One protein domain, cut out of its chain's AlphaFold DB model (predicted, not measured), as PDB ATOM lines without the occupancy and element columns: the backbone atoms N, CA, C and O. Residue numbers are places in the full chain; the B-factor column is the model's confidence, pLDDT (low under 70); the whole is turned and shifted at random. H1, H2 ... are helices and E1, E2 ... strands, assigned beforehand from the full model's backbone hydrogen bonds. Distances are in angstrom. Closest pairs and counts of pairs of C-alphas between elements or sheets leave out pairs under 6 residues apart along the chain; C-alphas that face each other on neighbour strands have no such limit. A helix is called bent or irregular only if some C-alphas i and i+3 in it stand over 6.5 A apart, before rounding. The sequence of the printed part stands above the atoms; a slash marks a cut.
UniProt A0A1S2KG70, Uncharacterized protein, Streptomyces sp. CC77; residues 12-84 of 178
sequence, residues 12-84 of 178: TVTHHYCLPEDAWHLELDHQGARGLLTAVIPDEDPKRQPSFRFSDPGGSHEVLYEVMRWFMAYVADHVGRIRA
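This is residues 12 to 84 of the 178 residues of an uncharacterized protein of Streptomyces sp. CC77 (UniProt A0A1S2KG70). A strongly twisted sheet of four strands, E1 to E4, has one long helix, H1, packed over one of its faces and running along the strands, while the opposite face has no named helix. H1 covers mainly E2, one of the two strands in the middle of the sheet. The printed part has 73 residues, with four named strands followed by one named helix; the sheet's order is E1, E2, E3, E4, all antiparallel, and the class is mixed, helices and strands. The whole is compact, with a radius of gyration of the C-alphas of 12.4 A and spans of 34 by 26 by 17 A.

The printed part begins with E1, residues 12 to 18, 18.7 A from first to last C-alpha; C-alpha 12 is at (105.569, 98.410, 131.910). E2, residues 23 to 30, is 22.3 A long. E3, residues 33 to 42, is the longest strand by residues, at 24.4 A, and bends by 51 degrees at residue 37. E4, residues 51 to 54, is 10.2 A long. H1, residues 65 to 84, runs 28.3 A from C-alpha 65 at (110.486, 113.050, 128.470) to C-alpha 84 at (104.961, 106.615, 155.445), and is not bent.

The four strands form a meander, each strand the antiparallel neighbour of the one before. E1 and E2 are a hairpin, with directions at 155 degrees; N 14 and O 27 are within hydrogen-bond range at 2.9 A. E2 and E3 are a hairpin at 158 degrees, with N 26 and O 39 at 2.9 A. E3 and E4 are a hairpin at 165 degrees, with N 38 and O 53 at 2.8 A. The edge strands, E1 and E4, are apart. With H1 on one face, the sheet makes two layers, helix over sheet, at a height over the sheet of 9.7 A. H1 lies over E2 and only just over E3, on which 3 of its C-alphas fall; it runs along the strands, at 20 degrees to E2 on the local plane. The closest C-alphas of E3 and H1 are those of Ile 41 and Val 79, 6.6 A apart; those of E2 and H1 are Leu 26 and Val 75, 7.6 A apart. In H1 every O i to N i+4 pair is within hydrogen-bond range.

The two C-alphas farthest apart are those of Gly 59 and Ala 84, 37.6 A. The printed part has no cut and no long link: the links E1 to E2 and E2 to E3 are tight, and E3 to E4 and E4 to H1 are short. The mean pLDDT of the printed part is 88.5, and residues 56 to 58 are under 70.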
ATOM      1  N   THR A  12     106.025  99.127 130.716       92.94
ATOM      2  CA  THR A  12     105.569  98.410 131.910       92.94
ATOM      3  C   THR A  12     106.531  98.655 133.062       92.94
ATOM      4  O   THR A  12     107.689  99.003 132.839       92.94
ATOM      5  N   VAL A  13     106.046  98.487 134.294       92.81
ATOM      6  CA  VAL A  13     106.889  98.548 135.492       92.81
ATOM      7  C   VAL A  13     106.841  97.212 136.207       92.81
ATOM      8  O   VAL A  13     105.769  96.767 136.626       92.81
ATOM      9  N   THR A  14     108.008  96.600 136.357       91.81
ATOM     10  CA  THR A  14     108.195  95.384 137.144       91.81
ATOM     11  C   THR A  14     108.650  95.764 138.552       91.81
ATOM     12  O   THR A  14     109.555  96.577 138.723       91.81
ATOM     13  N   HIS A  15     108.017  95.176 139.568       92.00
ATOM     14  CA  HIS A  15     108.384  95.357 140.972       92.00
ATOM     15  C   HIS A  15     109.016  94.081 141.489       92.00
ATOM     16  O   HIS A  15     108.433  93.007 141.335       92.00
ATOM     17  N   HIS A  16     110.158  94.192 142.149       89.81
ATOM     18  CA  HIS A  16     110.693  93.078 142.912       89.81
ATOM     19  C   HIS A  16     111.449  93.568 144.142       89.81
ATOM     20  O   HIS A  16     111.995  94.670 144.155       89.81
ATOM     21  N   TYR A  17     111.470  92.738 145.181       88.06
ATOM     22  CA  TYR A  17     112.272  92.997 146.368       88.06
ATOM     23  C   TYR A  17     113.671  92.412 146.188       88.06
ATOM     24  O   TYR A  17     113.820  91.227 145.883       88.06
ATOM     25  N   CYS A  18     114.701  93.230 146.379       87.94
ATOM     26  CA  CYS A  18     116.093  92.810 146.346       87.94
ATOM     27  C   CYS A  18     116.609  92.652 147.778       87.94
ATOM     28  O   CYS A  18     117.110  93.603 148.376       87.94
ATOM     29  N   LEU A  19     116.496  91.434 148.322       83.56
ATOM     30  CA  LEU A  19     116.865  91.127 149.710       83.56
ATOM     31  C   LEU A  19     118.303  91.552 150.082       83.56
ATOM     32  O   LEU A  19     118.462  92.191 151.117       83.56
ATOM     33  N   PRO A  20     119.351  91.292 149.269       85.38
ATOM     34  CA  PRO A  20     120.714  91.709 149.619       85.38
ATOM     35  C   PRO A  20     120.896  93.226 149.708       85.38
ATOM     36  O   PRO A  20     121.830  93.698 150.352       85.38
ATOM     37  N   GLU A  21     120.045  93.986 149.020       86.38
ATOM     38  CA  GLU A  21     120.079  95.443 149.034       86.38
ATOM     39  C   GLU A  21     119.085  96.045 150.025       86.38
ATOM     40  O   GLU A  21     119.128  97.258 150.224       86.38
ATOM     41  N   ASP A  22     118.206  95.247 150.629       87.69
ATOM     42  CA  ASP A  22     117.089  95.731 151.439       87.69
ATOM     43  C   ASP A  22     116.314  96.860 150.727       87.69
ATOM     44  O   ASP A  22     116.250  98.019 151.158       87.69
ATOM     45  N   ALA A  23     115.875  96.568 149.499       91.75
ATOM     46  CA  ALA A  23     115.271  97.566 148.630       91.75
ATOM     47  C   ALA A  23     114.238  96.994 147.669       91.75
ATOM     48  O   ALA A  23     114.433  95.941 147.063       91.75
ATOM     49  N   TRP A  24     113.213  97.796 147.412       92.94
ATOM     50  CA  TRP A  24     112.339  97.633 146.262       92.94
ATOM     51  C   TRP A  24     113.029  98.129 144.999       92.94
ATOM     52  O   TRP A  24     113.535  99.252 144.939       92.94
ATOM     53  N   HIS A  25     113.038  97.288 143.974       94.88
ATOM     54  CA  HIS A  25     113.483  97.629 142.631       94.88
ATOM     55  C   HIS A  25     112.254  97.791 141.742       94.88
ATOM     56  O   HIS A  25     111.440  96.875 141.597       94.88
ATOM     57  N   LEU A  26     112.111  98.989 141.181       95.31
ATOM     58  CA  LEU A  26     111.079  99.346 140.214       95.31
ATOM     59  C   LEU A  26     111.763  99.465 138.860       95.31
ATOM     60  O   LEU A  26     112.516 100.410 138.632       95.31
ATOM     61  N   GLU A  27     111.523  98.506 137.979       94.69
ATOM     62  CA  GLU A  27     112.170  98.427 136.673       94.69
ATOM     63  C   GLU A  27     111.223  98.912 135.585       94.69
ATOM     64  O   GLU A  27     110.131  98.373 135.422       94.69
ATOM     65  N   LEU A  28     111.643  99.935 134.845       94.00
ATOM     66  CA  LEU A  28     110.966 100.394 133.645       94.00
ATOM     67  C   LEU A  28     111.394  99.528 132.459       94.00
ATOM     68  O   LEU A  28     112.563  99.519 132.061       94.00
ATOM     69  N   ASP A  29     110.411  98.868 131.861       91.56
ATOM     70  CA  ASP A  29     110.575  98.009 130.697       91.56
ATOM     71  C   ASP A  29     109.851  98.622 129.490       91.56
ATOM     72  O   ASP A  29     108.816  99.276 129.639       91.56
ATOM     73  N   HIS A  30     110.368  98.398 128.281       90.38
ATOM     74  CA  HIS A  30     109.757  98.887 127.041       90.38
ATOM     75  C   HIS A  30     109.962  97.892 125.898       90.38
ATOM     76  O   HIS A  30     111.093  97.534 125.572       90.38
ATOM     77  N   GLN A  31     108.866  97.438 125.279       83.12
ATOM     78  CA  GLN A  31     108.873  96.586 124.071       83.12
ATOM     79  C   GLN A  31     109.838  95.378 124.128       83.12
ATOM     80  O   GLN A  31     110.466  95.008 123.136       83.12
ATOM     81  N   GLY A  32     109.959  94.740 125.295       78.19
ATOM     82  CA  GLY A  32     110.820  93.569 125.504       78.19
ATOM     83  C   GLY A  32     112.252  93.884 125.955       78.19
ATOM     84  O   GLY A  32     112.955  92.962 126.367       78.19
ATOM     85  N   ALA A  33     112.672  95.153 125.954       83.06
ATOM     86  CA  ALA A  33     113.867  95.592 126.667       83.06
ATOM     87  C   ALA A  33     113.547  95.729 128.159       83.06
ATOM     88  O   ALA A  33     112.610  96.441 128.528       83.06
ATOM     89  N   ARG A  34     114.307  95.021 129.000       84.81
ATOM     90  CA  ARG A  34     114.099  94.985 130.451       84.81
ATOM     91  C   ARG A  34     115.099  95.848 131.202       84.81
ATOM     92  O   ARG A  34     116.266  95.898 130.811       84.81
ATOM     93  N   GLY A  35     114.643  96.461 132.289       83.94
ATOM     94  CA  GLY A  35     115.495  97.182 133.233       83.94
ATOM     95  C   GLY A  35     116.187  98.403 132.628       83.94
ATOM     96  O   GLY A  35     117.323  98.701 132.989       83.94
ATOM     97  N   LEU A  36     115.522  99.110 131.707       89.31
ATOM     98  CA  LEU A  36     116.071 100.318 131.073       89.31
ATOM     99  C   LEU A  36     116.433 101.374 132.118       89.31
ATOM    100  O   LEU A  36     117.486 102.013 132.067       89.31
ATOM    101  N   LEU A  37     115.537 101.523 133.089       92.62
ATOM    102  CA  LEU A  37     115.717 102.349 134.261       92.62
ATOM    103  C   LEU A  37     115.220 101.576 135.475       92.62
ATOM    104  O   LEU A  37     114.055 101.197 135.529       92.62
ATOM    105  N   THR A  38     116.084 101.389 136.460       95.50
ATOM    106  CA  THR A  38     115.730 100.762 137.731       95.50
ATOM    107  C   THR A  38     115.785 101.813 138.822       95.50
ATOM    108  O   THR A  38     116.858 102.346 139.114       95.50
ATOM    109  N   ALA A  39     114.648 102.117 139.441       96.81
ATOM    110  CA  ALA A  39     114.636 102.857 140.694       96.81
ATOM    111  C   ALA A  39     114.860 101.878 141.851       96.81
ATOM    112  O   ALA A  39     114.140 100.893 141.985       96.81
ATOM    113  N   VAL A  40     115.858 102.161 142.680       96.38
ATOM    114  CA  VAL A  40     116.192 101.399 143.884       96.38
ATOM    115  C   VAL A  40     115.713 102.203 145.084       96.38
ATOM    116  O   VAL A  40     116.256 103.274 145.369       96.38
ATOM    117  N   ILE A  41     114.692 101.695 145.770       94.19
ATOM    118  CA  ILE A  41     114.034 102.338 146.907       94.19
ATOM    119  C   ILE A  41     114.366 101.538 148.172       94.19
ATOM    120  O   ILE A  41     113.860 100.430 148.322       94.19
ATOM    121  N   PRO A  42     115.212 102.068 149.073       92.81
ATOM    122  CA  PRO A  42     115.535 101.403 150.337       92.81
ATOM    123  C   PRO A  42     114.279 101.251 151.195       92.81
ATOM    124  O   PRO A  42     113.580 102.251 151.386       92.81
ATOM    125  N   ASP A  43     114.008 100.049 151.702       86.38
ATOM    126  CA  ASP A  43     112.801  99.789 152.494       86.38
ATOM    127  C   ASP A  43     113.005 100.238 153.948       86.38
ATOM    128  O   ASP A  43     112.497 101.292 154.343       86.38
ATOM    129  N   GLU A  44     113.861  99.538 154.700       80.44
ATOM    130  CA  GLU A  44     113.964  99.695 156.159       80.44
ATOM    131  C   GLU A  44     115.019 100.707 156.631       80.44
ATOM    132  O   GLU A  44     115.188 100.944 157.829       80.44
ATOM    133  N   ASP A  45     115.701 101.379 155.701       82.06
ATOM    134  CA  ASP A  45     116.576 102.515 155.998       82.06
ATOM    135  C   ASP A  45     115.990 103.817 155.419       82.06
ATOM    136  O   ASP A  45     116.167 104.117 154.226       82.06
ATOM    137  N   PRO A  46     115.316 104.647 156.247       76.50
ATOM    138  CA  PRO A  46     114.731 105.900 155.795       76.50
ATOM    139  C   PRO A  46     115.789 106.968 155.489       76.50
ATOM    140  O   PRO A  46     115.494 107.920 154.763       76.50
ATOM    141  N   LYS A  47     117.017 106.822 156.011       83.81
ATOM    142  CA  LYS A  47     118.130 107.754 155.774       83.81
ATOM    143  C   LYS A  47     118.777 107.495 154.412       83.81
ATOM    144  O   LYS A  47     119.319 108.426 153.807       83.81
ATOM    145  N   ARG A  48     118.704 106.261 153.903       89.75
ATOM    146  CA  ARG A  48     119.222 105.910 152.578       89.75
ATOM    147  C   ARG A  48     118.352 106.525 151.480       89.75
ATOM    148  O   ARG A  48     117.125 106.408 151.471       89.75
ATOM    149  N   GLN A  49     118.999 107.212 150.543       92.62
ATOM    150  CA  GLN A  49     118.311 107.890 149.445       92.62
ATOM    151  C   GLN A  49     117.881 106.887 148.363       92.62
ATOM    152  O   GLN A  49     118.673 106.002 148.017       92.62
ATOM    153  N   PRO A  50     116.672 107.034 147.787       94.88
ATOM    154  CA  PRO A  50     116.324 106.372 146.539       94.88
ATOM    155  C   PRO A  50     117.316 106.747 145.437       94.88
ATOM    156  O   PRO A  50     117.799 107.879 145.373       94.88
ATOM    157  N   SER A  51     117.624 105.800 144.559       96.06
ATOM    158  CA  SER A  51     118.588 106.004 143.474       96.06
ATOM    159  C   SER A  51     118.098 105.385 142.173       96.06
ATOM    160  O   SER A  51     117.175 104.576 142.180       96.06
ATOM    161  N   PHE A  52     118.709 105.774 141.055       95.44
ATOM    162  CA  PHE A  52     118.371 105.257 139.733       95.44
ATOM    163  C   PHE A  52     119.590 104.600 139.095       95.44
ATOM    164  O   PHE A  52     120.683 105.170 139.096       95.44
ATOM    165  N   ARG A  53     119.393 103.410 138.531       93.19
ATOM    166  CA  ARG A  53     120.363 102.708 137.689       93.19
ATOM    167  C   ARG A  53     119.840 102.706 136.264       93.19
ATOM    168  O   ARG A  53     118.682 102.381 136.033       93.19
ATOM    169  N   PHE A  54     120.699 103.063 135.323       89.06
ATOM    170  CA  PHE A  54     120.394 103.016 133.900       89.06
ATOM    171  C   PHE A  54     121.129 101.810 133.341       89.06
ATOM    172  O   PHE A  54     122.362 101.774 133.403       89.06
ATOM    173  N   SER A  55     120.391 100.820 132.849       81.81
ATOM    174  CA  SER A  55     121.008  99.663 132.207       81.81
ATOM    175  C   SER A  55     120.819  99.783 130.713       81.81
ATOM    176  O   SER A  55     119.705  99.940 130.217       81.81
ATOM    177  N   ASP A  56     121.930  99.682 129.996       69.12
ATOM    178  CA  ASP A  56     121.934  99.720 128.547       69.12
ATOM    179  C   ASP A  56     122.721  98.528 127.973       69.12
ATOM    180  O   ASP A  56     123.907  98.646 127.655       69.12
ATOM    181  N   PRO A  57     122.086  97.349 127.851       65.88
ATOM    182  CA  PRO A  57     122.740  96.176 127.282       65.88
ATOM    183  C   PRO A  57     122.926  96.251 125.756       65.88
ATOM    184  O   PRO A  57     123.641  95.416 125.203       65.88
ATOM    185  N   GLY A  58     122.259  97.185 125.062       67.75
ATOM    186  CA  GLY A  58     122.153  97.220 123.595       67.75
ATOM    187  C   GLY A  58     122.720  98.476 122.919       67.75
ATOM    188  O   GLY A  58     122.732  98.534 121.689       67.75
ATOM    189  N   GLY A  59     123.197  99.456 123.688       73.94
ATOM    190  CA  GLY A  59     123.448 100.821 123.223       73.94
ATOM    191  C   GLY A  59     122.206 101.713 123.394       73.94
ATOM    192  O   GLY A  59     121.113 101.231 123.649       73.94
ATOM    193  N   SER A  60     122.353 103.028 123.232       77.12
ATOM    194  CA  SER A  60     121.395 104.022 123.749       77.12
ATOM    195  C   SER A  60     119.905 103.705 123.520       77.12
ATOM    196  O   SER A  60     119.441 103.687 122.376       77.12
ATOM    197  N   HIS A  61     119.136 103.566 124.606       83.81
ATOM    198  CA  HIS A  61     117.674 103.544 124.570       83.81
ATOM    199  C   HIS A  61     117.115 104.939 124.860       83.81
ATOM    200  O   HIS A  61     117.405 105.534 125.899       83.81
ATOM    201  N   GLU A  62     116.297 105.470 123.953       87.75
ATOM    202  CA  GLU A  62     115.652 106.765 124.153       87.75
ATOM    203  C   GLU A  62     114.379 106.599 124.991       87.75
ATOM    204  O   GLU A  62     113.407 105.984 124.558       87.75
ATOM    205  N   VAL A  63     114.380 107.173 126.196       88.38
ATOM    206  CA  VAL A  63     113.181 107.292 127.034       88.38
ATOM    207  C   VAL A  63     112.602 108.685 126.839       88.38
ATOM    208  O   VAL A  63     113.254 109.690 127.131       88.38
ATOM    209  N   LEU A  64     111.362 108.753 126.355       91.88
ATOM    210  CA  LEU A  64     110.693 110.027 126.110       91.88
ATOM    211  C   LEU A  64     110.520 110.816 127.414       91.88
ATOM    212  O   LEU A  64     110.224 110.252 128.468       91.88
ATOM    213  N   TYR A  65     110.620 112.144 127.323       92.94
ATOM    214  CA  TYR A  65     110.486 113.050 128.470       92.94
ATOM    215  C   TYR A  65     109.214 112.796 129.293       92.94
ATOM    216  O   TYR A  65     109.268 112.751 130.520       92.94
ATOM    217  N   GLU A  66     108.077 112.579 128.628       93.88
ATOM    218  CA  GLU A  66     106.808 112.324 129.317       93.88
ATOM    219  C   GLU A  66     106.790 110.987 130.062       93.88
ATOM    220  O   GLU A  66     106.220 110.896 131.147       93.88
ATOM    221  N   VAL A  67     107.477 109.972 129.535       93.50
ATOM    222  CA  VAL A  67     107.626 108.675 130.204       93.50
ATOM    223  C   VAL A  67     108.525 108.815 131.424       93.50
ATOM    224  O   VAL A  67     108.182 108.318 132.493       93.50
ATOM    225  N   MET A  68     109.635 109.549 131.302       93.94
ATOM    226  CA  MET A  68     110.509 109.844 132.436       93.94
ATOM    227  C   MET A  68     109.753 110.604 133.533       93.94
ATOM    228  O   MET A  68     109.814 110.221 134.696       93.94
ATOM    229  N   ARG A  69     108.989 111.651 133.182       94.81
ATOM    230  CA  ARG A  69     108.163 112.389 134.153       94.81
ATOM    231  C   ARG A  69     107.157 111.488 134.856       94.81
ATOM    232  O   ARG A  69     107.031 111.560 136.077       94.81
ATOM    233  N   TRP A  70     106.457 110.658 134.088       94.75
ATOM    234  CA  TRP A  70     105.506 109.697 134.627       94.75
ATOM    235  C   TRP A  70     106.187 108.712 135.584       94.75
ATOM    236  O   TRP A  70     105.722 108.541 136.709       94.75
ATOM    237  N   PHE A  71     107.315 108.124 135.185       94.38
ATOM    238  CA  PHE A  71     108.025 107.138 135.995       94.38
ATOM    239  C   PHE A  71     108.587 107.757 137.280       94.38
ATOM    240  O   PHE A  71     108.472 107.172 138.349       94.38
ATOM    241  N   MET A  72     109.112 108.981 137.217       94.62
ATOM    242  CA  MET A  72     109.553 109.711 138.408       94.62
ATOM    243  C   MET A  72     108.400 109.989 139.380       94.62
ATOM    244  O   MET A  72     108.586 109.856 140.587       94.62
ATOM    245  N   ALA A  73     107.210 110.343 138.880       93.00
ATOM    246  CA  ALA A  73     106.022 110.513 139.720       93.00
ATOM    247  C   ALA A  73     105.576 109.179 140.340       93.00
ATOM    248  O   ALA A  73     105.308 109.111 141.536       93.00
ATOM    249  N   TYR A  74     105.588 108.103 139.550       92.50
ATOM    250  CA  TYR A  74     105.304 106.746 140.013       92.50
ATOM    251  C   TYR A  74     106.252 106.315 141.147       92.50
ATOM    252  O   TYR A  74     105.821 105.803 142.182       92.50
ATOM    253  N   VAL A  75     107.554 106.551 140.970       93.75
ATOM    254  CA  VAL A  75     108.585 106.271 141.975       93.75
ATOM    255  C   VAL A  75     108.385 107.144 143.211       93.75
ATOM    256  O   VAL A  75     108.476 106.629 144.321       93.75
ATOM    257  N   ALA A  76     108.068 108.431 143.050       92.19
ATOM    258  CA  ALA A  76     107.797 109.328 144.172       92.19
ATOM    259  C   ALA A  76     106.611 108.844 145.023       92.19
ATOM    260  O   ALA A  76     106.708 108.844 146.251       92.19
ATOM    261  N   ASP A  77     105.541 108.353 144.394       89.12
ATOM    262  CA  ASP A  77     104.412 107.748 145.105       89.12
ATOM    263  C   ASP A  77     104.835 106.484 145.870       89.12
ATOM    264  O   ASP A  77     104.402 106.271 147.004       89.12
ATOM    265  N   HIS A  78     105.690 105.641 145.277       88.50
ATOM    266  CA  HIS A  78     106.203 104.441 145.944       88.50
ATOM    267  C   HIS A  78     107.106 104.793 147.136       88.50
ATOM    268  O   HIS A  78     106.910 104.262 148.226       88.50
ATOM    269  N   VAL A  79     108.031 105.744 146.968       90.50
ATOM    270  CA  VAL A  79     108.859 106.280 148.060       90.50
ATOM    271  C   VAL A  79     107.975 106.846 149.169       90.50
ATOM    272  O   VAL A  79     108.222 106.569 150.337       90.50
ATOM    273  N   GLY A  80     106.923 107.590 148.820       87.19
ATOM    274  CA  GLY A  80     105.967 108.123 149.785       87.19
ATOM    275  C   GLY A  80     105.312 107.029 150.632       87.19
ATOM    276  O   GLY A  80     105.233 107.180 151.846       87.19
ATOM    277  N   ARG A  81     104.906 105.907 150.020       83.06
ATOM    278  CA  ARG A  81     104.340 104.756 150.749       83.06
ATOM    279  C   ARG A  81     105.360 104.094 151.676       83.06
ATOM    280  O   ARG A  81     105.077 103.945 152.859       83.06
ATOM    281  N   ILE A  82     106.554 103.785 151.166       83.94
ATOM    282  CA  ILE A  82     107.630 103.166 151.958       83.94
ATOM    283  C   ILE A  82     108.043 104.068 153.131       83.94
ATOM    284  O   ILE A  82     108.239 103.619 154.253       83.94
ATOM    285  N   ARG A  83     108.135 105.382 152.915       86.62
ATOM    286  CA  ARG A  83     108.503 106.322 153.982       86.62
ATOM    287  C   ARG A  83     107.365 106.576 154.970       86.62
ATOM    288  O   ARG A  83     107.649 106.909 156.116       86.62
ATOM    289  N   ALA A  84     106.106 106.410 154.564       83.94
ATOM    290  CA  ALA A  84     104.961 106.615 155.445       83.94
ATOM    291  C   ALA A  84     104.941 105.608 156.602       83.94
ATOM    292  O   ALA A  84     104.803 106.029 157.750       83.94
TER     293      ALA A  84